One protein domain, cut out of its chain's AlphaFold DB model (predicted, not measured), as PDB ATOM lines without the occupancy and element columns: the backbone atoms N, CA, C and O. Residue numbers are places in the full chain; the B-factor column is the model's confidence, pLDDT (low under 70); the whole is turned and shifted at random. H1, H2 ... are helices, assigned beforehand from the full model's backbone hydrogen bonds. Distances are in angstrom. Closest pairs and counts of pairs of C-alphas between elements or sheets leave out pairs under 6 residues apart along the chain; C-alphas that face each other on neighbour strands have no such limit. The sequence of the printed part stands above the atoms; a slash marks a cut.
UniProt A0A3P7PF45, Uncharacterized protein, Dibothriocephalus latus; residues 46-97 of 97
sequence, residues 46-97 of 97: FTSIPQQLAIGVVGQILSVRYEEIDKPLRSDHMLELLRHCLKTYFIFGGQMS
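Overview. This is residues 46 to 97 of the 97 residues of an uncharacterized protein of Dibothriocephalus latus (UniProt A0A3P7PF45). Helix H1 and the shorter helix H2 lie side by side as a helical hairpin, with the loop residues 68 to 73 sticking out at one end and a tail, of which residues 90 to 96 stick out, at the other. The 52 printed residues, with two named helices, H1 then H2, and no named strand, are all helix in class. The whole is loose, with a radius of gyration of the C-alphas of 14.0 A, and flat, spanning 44 by 25 by 11 A.

Arrangement. H1, residues 51 to 65, and H2, residues 75 to 85, touch and form a hairpin, their closest C-alphas, of Leu 62 and Ser 75, 6.1 A apart. They run opposite ways at a shallow tilt of 25 degrees. In H1 and H2 every O i to N i+4 pair is within hydrogen-bond range.

Along the chain. H1 is 20.8 A long from C-alpha 51 at (99.525, 49.800, -20.658). H2 is 15.2 A long and ends at C-alpha 85 at (92.752, 43.250, -24.494). Residues 91 to 92 pair with 95 to 96, antiparallel.

Size, cuts and confidence. The C-alphas farthest apart, of Ile 69 and Gly 93, are 43.9 A apart. The printed part has no cut. The link H1 to H2 is short. Residues 46 to 48, 88 to 93 and 95 to 97 have pLDDT under 70.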
ATOM      1  N   PHE A  46      97.714  50.591 -29.070       55.31
ATOM      2  CA  PHE A  46      98.689  51.491 -28.452       55.31
ATOM      3  C   PHE A  46     100.153  51.012 -28.438       55.31
ATOM      4  O   PHE A  46     100.658  50.484 -27.456       55.31
ATOM      5  N   THR A  47     100.901  51.326 -29.501       54.25
ATOM      6  CA  THR A  47     102.364  51.105 -29.601       54.25
ATOM      7  C   THR A  47     103.228  52.220 -28.994       54.25
ATOM      8  O   THR A  47     104.417  52.309 -29.282       54.25
ATOM      9  N   SER A  48     102.689  53.103 -28.149       66.50
ATOM     10  CA  SER A  48     103.499  54.201 -27.573       66.50
ATOM     11  C   SER A  48     103.149  54.585 -26.138       66.50
ATOM     12  O   SER A  48     103.821  55.433 -25.559       66.50
ATOM     13  N   ILE A  49     102.099  53.998 -25.562       72.38
ATOM     14  CA  ILE A  49     101.584  54.382 -24.248       72.38
ATOM     15  C   ILE A  49     101.742  53.176 -23.318       72.38
ATOM     16  O   ILE A  49     101.251  52.101 -23.664       72.38
ATOM     17  N   PRO A  50     102.396  53.318 -22.149       82.81
ATOM     18  CA  PRO A  50     102.453  52.249 -21.160       82.81
ATOM     19  C   PRO A  50     101.047  51.728 -20.843       82.81
ATOM     20  O   PRO A  50     100.149  52.517 -20.558       82.81
ATOM     21  N   GLN A  51     100.850  50.409 -20.855       81.38
ATOM     22  CA  GLN A  51      99.525  49.800 -20.658       81.38
ATOM     23  C   GLN A  51      98.853  50.273 -19.364       81.38
ATOM     24  O   GLN A  51      97.673  50.606 -19.364       81.38
ATOM     25  N   GLN A  52      99.624  50.388 -18.280       86.62
ATOM     26  CA  GLN A  52      99.127  50.904 -17.002       86.62
ATOM     27  C   GLN A  52      98.662  52.362 -17.096       86.62
ATOM     28  O   GLN A  52      97.656  52.726 -16.492       86.62
ATOM     29  N   LEU A  53      99.345  53.186 -17.897       87.50
ATOM     30  CA  LEU A  53      98.934  54.565 -18.146       87.50
ATOM     31  C   LEU A  53      97.631  54.608 -18.957       87.50
ATOM     32  O   LEU A  53      96.728  55.363 -18.610       87.50
ATOM     33  N   ALA A  54      97.497  53.762 -19.982       86.00
ATOM     34  CA  ALA A  54      96.264  53.651 -20.761       86.00
ATOM     35  C   ALA A  54      95.076  53.189 -19.895       86.00
ATOM     36  O   ALA A  54      94.016  53.811 -19.928       86.00
ATOM     37  N   ILE A  55      95.269  52.160 -19.061       90.12
ATOM     38  CA  ILE A  55      94.258  51.669 -18.109       90.12
ATOM     39  C   ILE A  55      93.869  52.772 -17.119       90.12
ATOM     40  O   ILE A  55      92.682  52.983 -16.879       90.12
ATOM     41  N   GLY A  56      94.850  53.499 -16.576       92.19
ATOM     42  CA  GLY A  56      94.610  54.594 -15.636       92.19
ATOM     43  C   GLY A  56      93.782  55.726 -16.245       92.19
ATOM     44  O   GLY A  56      92.799  56.159 -15.645       92.19
ATOM     45  N   VAL A  57      94.130  56.165 -17.458       92.25
ATOM     46  CA  VAL A  57      93.393  57.222 -18.173       92.25
ATOM     47  C   VAL A  57      91.969  56.779 -18.503       92.25
ATOM     48  O   VAL A  57      91.027  57.534 -18.268       92.25
ATOM     49  N   VAL A  58      91.779  55.550 -18.995       91.56
ATOM     50  CA  VAL A  58      90.431  55.027 -19.272       91.56
ATOM     51  C   VAL A  58      89.611  54.918 -17.986       91.56
ATOM     52  O   VAL A  58      88.442  55.294 -17.990       91.56
ATOM     53  N   GLY A  59      90.212  54.497 -16.871       93.62
ATOM     54  CA  GLY A  59      89.534  54.447 -15.572       93.62
ATOM     55  C   GLY A  59      89.043  55.815 -15.104       93.62
ATOM     56  O   GLY A  59      87.892  55.945 -14.690       93.62
ATOM     57  N   GLN A  60      89.867  56.854 -15.254       94.50
ATOM     58  CA  GLN A  60      89.460  58.229 -14.951       94.50
ATOM     59  C   GLN A  60      88.305  58.685 -15.849       94.50
ATOM     60  O   GLN A  60      87.315  59.222 -15.356       94.50
ATOM     61  N   ILE A  61      88.386  58.423 -17.157       94.12
ATOM     62  CA  ILE A  61      87.324  58.780 -18.107       94.12
ATOM     63  C   ILE A  61      86.011  58.082 -17.748       94.12
ATOM     64  O   ILE A  61      84.971  58.736 -17.742       94.12
ATOM     65  N   LEU A  62      86.053  56.788 -17.420       93.19
ATOM     66  CA  LEU A  62      84.869  56.035 -17.007       93.19
ATOM     67  C   LEU A  62      84.251  56.635 -15.741       93.19
ATOM     68  O   LEU A  62      83.054  56.887 -15.728       93.19
ATOM     69  N   SER A  63      85.057  56.971 -14.729       89.81
ATOM     70  CA  SER A  63      84.539  57.566 -13.485       89.81
ATOM     71  C   SER A  63      83.842  58.920 -13.675       89.81
ATOM     72  O   SER A  63      82.980  59.281 -12.883       89.81
ATOM     73  N   VAL A  64      84.209  59.669 -14.722       91.44
ATOM     74  CA  VAL A  64      83.680  61.017 -14.988       91.44
ATOM     75  C   VAL A  64      82.542  61.006 -16.008       91.44
ATOM     76  O   VAL A  64      81.674  61.870 -15.960       91.44
ATOM     77  N   ARG A  65      82.568  60.085 -16.978       89.56
ATOM     78  CA  ARG A  65      81.714  60.153 -18.178       89.56
ATOM     79  C   ARG A  65      80.812  58.944 -18.387       89.56
ATOM     80  O   ARG A  65      79.996  58.976 -19.304       89.56
ATOM     81  N   TYR A  66      80.983  57.871 -17.619       89.75
ATOM     82  CA  TYR A  66      80.203  56.651 -17.789       89.75
ATOM     83  C   TYR A  66      79.114  56.556 -16.722       89.75
ATOM     84  O   TYR A  66      79.379  56.221 -15.571       89.75
ATOM     85  N   GLU A  67      77.878  56.847 -17.120       88.00
ATOM     86  CA  GLU A  67      76.702  56.628 -16.280       88.00
ATOM     87  C   GLU A  67      76.317  55.148 -16.319       88.00
ATOM     88  O   GLU A  67      75.980  54.614 -17.375       88.00
ATOM     89  N   GLU A  68      76.381  54.479 -15.166       87.31
ATOM     90  CA  GLU A  68      76.097  53.040 -15.059       87.31
ATOM     91  C   GLU A  68      74.593  52.710 -15.072       87.31
ATOM     92  O   GLU A  68      74.226  51.542 -15.194       87.31
ATOM     93  N   ILE A  69      73.717  53.715 -14.963       87.69
ATOM     94  CA  ILE A  69      72.262  53.515 -14.938       87.69
ATOM     95  C   ILE A  69      71.810  52.891 -16.266       87.69
ATOM     96  O   ILE A  69      72.158  53.370 -17.345       87.69
ATOM     97  N   ASP A  70      71.058  51.791 -16.169       82.00
ATOM     98  CA  ASP A  70      70.539  50.999 -17.292       82.00
ATOM     99  C   ASP A  70      71.604  50.490 -18.283       82.00
ATOM    100  O   ASP A  70      71.291  50.100 -19.414       82.00
ATOM    101  N   LYS A  71      72.882  50.446 -17.878       83.88
ATOM    102  CA  LYS A  71      73.949  49.848 -18.685       83.88
ATOM    103  C   LYS A  71      74.137  48.367 -18.350       83.88
ATOM    104  O   LYS A  71      74.221  48.003 -17.181       83.88
ATOM    105  N   PRO A  72      74.310  47.501 -19.367       85.12
ATOM    106  CA  PRO A  72      74.569  46.077 -19.150       85.12
ATOM    107  C   PRO A  72      75.978  45.798 -18.598       85.12
ATOM    108  O   PRO A  72      76.241  44.708 -18.097       85.12
ATOM    109  N   LEU A  73      76.897  46.762 -18.704       85.81
ATOM    110  CA  LEU A  73      78.277  46.651 -18.246       85.81
ATOM    111  C   LEU A  73      78.599  47.787 -17.285       85.81
ATOM    112  O   LEU A  73      78.299  48.947 -17.563       85.81
ATOM    113  N   ARG A  74      79.256  47.445 -16.182       91.00
ATOM    114  CA  ARG A  74      79.792  48.396 -15.216       91.00
ATOM    115  C   ARG A  74      81.210  48.816 -15.606       91.00
ATOM    116  O   ARG A  74      81.876  48.163 -16.417       91.00
ATOM    117  N   SER A  75      81.661  49.935 -15.054       90.50
ATOM    118  CA  SER A  75      82.976  50.523 -15.330       90.50
ATOM    119  C   SER A  75      84.141  49.590 -14.968       90.50
ATOM    120  O   SER A  75      85.142  49.540 -15.684       90.50
ATOM    121  N   ASP A  76      83.998  48.789 -13.914       89.75
ATOM    122  CA  ASP A  76      84.945  47.749 -13.504       89.75
ATOM    123  C   ASP A  76      85.060  46.618 -14.537       89.75
ATOM    124  O   ASP A  76      86.181  46.270 -14.919       89.75
ATOM    125  N   HIS A  77      83.936  46.123 -15.067       90.81
ATOM    126  CA  HIS A  77      83.922  45.120 -16.142       90.81
ATOM    127  C   HIS A  77      84.595  45.643 -17.419       90.81
ATOM    128  O   HIS A  77      85.348  44.925 -18.077       90.81
ATOM    129  N   MET A  78      84.371  46.915 -17.760       88.38
ATOM    130  CA  MET A  78      85.010  47.565 -18.911       88.38
ATOM    131  C   MET A  78      86.530  47.677 -18.730       88.38
ATOM    132  O   MET A  78      87.293  47.429 -19.666       88.38
ATOM    133  N   LEU A  79      86.991  48.010 -17.521       90.56
ATOM    134  CA  LEU A  79      88.419  48.049 -17.195       90.56
ATOM    135  C   LEU A  79      89.062  46.663 -17.189       90.56
ATOM    136  O   LEU A  79      90.225  46.521 -17.567       90.56
ATOM    137  N   GLU A  80      88.333  45.644 -16.752       88.56
ATOM    138  CA  GLU A  80      88.790  44.260 -16.798       88.56
ATOM    139  C   GLU A  80      88.926  43.768 -18.238       88.56
ATOM    140  O   GLU A  80      89.992  43.273 -18.608       88.56
ATOM    141  N   LEU A  81      87.923  44.020 -19.083       85.81
ATOM    142  CA  LEU A  81      87.999  43.741 -20.514       85.81
ATOM    143  C   LEU A  81      89.210  44.431 -21.151       85.81
ATOM    144  O   LEU A  81      89.991  43.785 -21.844       85.81
ATOM    145  N   LEU A  82      89.427  45.716 -20.850       85.44
ATOM    146  CA  LEU A  82      90.592  46.454 -21.336       85.44
ATOM    147  C   LEU A  82      91.912  45.802 -20.893       85.44
ATOM    148  O   LEU A  82      92.822  45.662 -21.706       85.44
ATOM    149  N   ARG A  83      92.028  45.363 -19.634       86.62
ATOM    150  CA  ARG A  83      93.211  44.632 -19.149       86.62
ATOM    151  C   ARG A  83      93.447  43.344 -19.930       86.62
ATOM    152  O   ARG A  83      94.597  43.028 -20.215       86.62
ATOM    153  N   HIS A  84      92.391  42.614 -20.282       80.06
ATOM    154  CA  HIS A  84      92.503  41.419 -21.116       80.06
ATOM    155  C   HIS A  84      92.931  41.752 -22.546       80.06
ATOM    156  O   HIS A  84      93.837  41.102 -23.058       80.06
ATOM    157  N   CYS A  85      92.365  42.794 -23.157       77.38
ATOM    158  CA  CYS A  85      92.752  43.250 -24.494       77.38
ATOM    159  C   CYS A  85      94.199  43.763 -24.561       77.38
ATOM    160  O   CYS A  85      94.829  43.687 -25.611       77.38
ATOM    161  N   LEU A  86      94.729  44.284 -23.450       76.06
ATOM    162  CA  LEU A  86      96.110  44.759 -23.345       76.06
ATOM    163  C   LEU A  86      97.106  43.651 -22.972       76.06
ATOM    164  O   LEU A  86      98.307  43.905 -22.971       76.06
ATOM    165  N   LYS A  87      96.668  42.418 -22.693       73.50
ATOM    166  CA  LYS A  87      97.597  41.283 -22.603       73.50
ATOM    167  C   LYS A  87      98.079  40.946 -24.010       73.50
ATOM    168  O   LYS A  87      97.433  40.220 -24.752       73.50
ATOM    169  N   THR A  88      99.222  41.517 -24.366       65.62
ATOM    170  CA  THR A  88      99.867  41.337 -25.673       65.62
ATOM    171  C   THR A  88     100.713  40.075 -25.749       65.62
ATOM    172  O   THR A  88     101.199  39.756 -26.826       65.62
ATOM    173  N   TYR A  89     100.914  39.395 -24.620       62.03
ATOM    174  CA  TYR A  89     101.663  38.155 -24.564       62.03
ATOM    175  C   TYR A  89     100.715  36.965 -24.545       62.03
ATOM    176  O   TYR A  89      99.710  36.955 -23.828       62.03
ATOM    177  N   PHE A  90     101.059  35.939 -25.312       56.78
ATOM    178  CA  PHE A  90     100.376  34.653 -25.257       56.78
ATOM    179  C   PHE A  90     101.397  33.537 -25.071       56.78
ATOM    180  O   PHE A  90     102.569  33.682 -25.417       56.78
ATOM    181  N   ILE A  91     100.957  32.432 -24.470       57.59
ATOM    182  CA  ILE A  91     101.811  31.274 -24.222       57.59
ATOM    183  C   ILE A  91     101.459  30.197 -25.247       57.59
ATOM    184  O   ILE A  91     100.345  29.673 -25.233       57.59
ATOM    185  N   PHE A  92     102.416  29.843 -26.103       55.72
ATOM    186  CA  PHE A  92     102.318  28.722 -27.039       55.72
ATOM    187  C   PHE A  92     103.407  27.703 -26.736       55.72
ATOM    188  O   PHE A  92     104.578  28.058 -26.639       55.72
ATOM    189  N   GLY A  93     103.035  26.438 -26.531       69.38
ATOM    190  CA  GLY A  93     104.008  25.390 -26.195       69.38
ATOM    191  C   GLY A  93     104.820  25.672 -24.920       69.38
ATOM    192  O   GLY A  93     105.955  25.227 -24.806       69.38
ATOM    193  N   GLY A  94     104.269  26.452 -23.980       71.75
ATOM    194  CA  GLY A  94     104.971  26.879 -22.764       71.75
ATOM    195  C   GLY A  94     105.934  28.057 -22.954       71.75
ATOM    196  O   GLY A  94     106.555  28.487 -21.985       71.75
ATOM    197  N   GLN A  95     106.041  28.610 -24.164       59.88
ATOM    198  CA  GLN A  95     106.855  29.787 -24.453       59.88
ATOM    199  C   GLN A  95     105.979  31.031 -24.575       59.88
ATOM    200  O   GLN A  95     104.961  31.025 -25.266       59.88
ATOM    201  N   MET A  96     106.380  32.096 -23.885       64.94
ATOM    202  CA  MET A  96     105.729  33.401 -23.948       64.94
ATOM    203  C   MET A  96     106.240  34.149 -25.185       64.94
ATOM    204  O   MET A  96     107.451  34.324 -25.323       64.94
ATOM    205  N   SER A  97     105.334  34.537 -26.085       55.16
ATOM    206  CA  SER A  97     105.605  35.423 -27.232       55.16
ATOM    207  C   SER A  97     105.067  36.819 -26.985       55.16
ATOM    208  O   SER A  97     104.020  36.911 -26.303       55.16
TER     209      SER A  97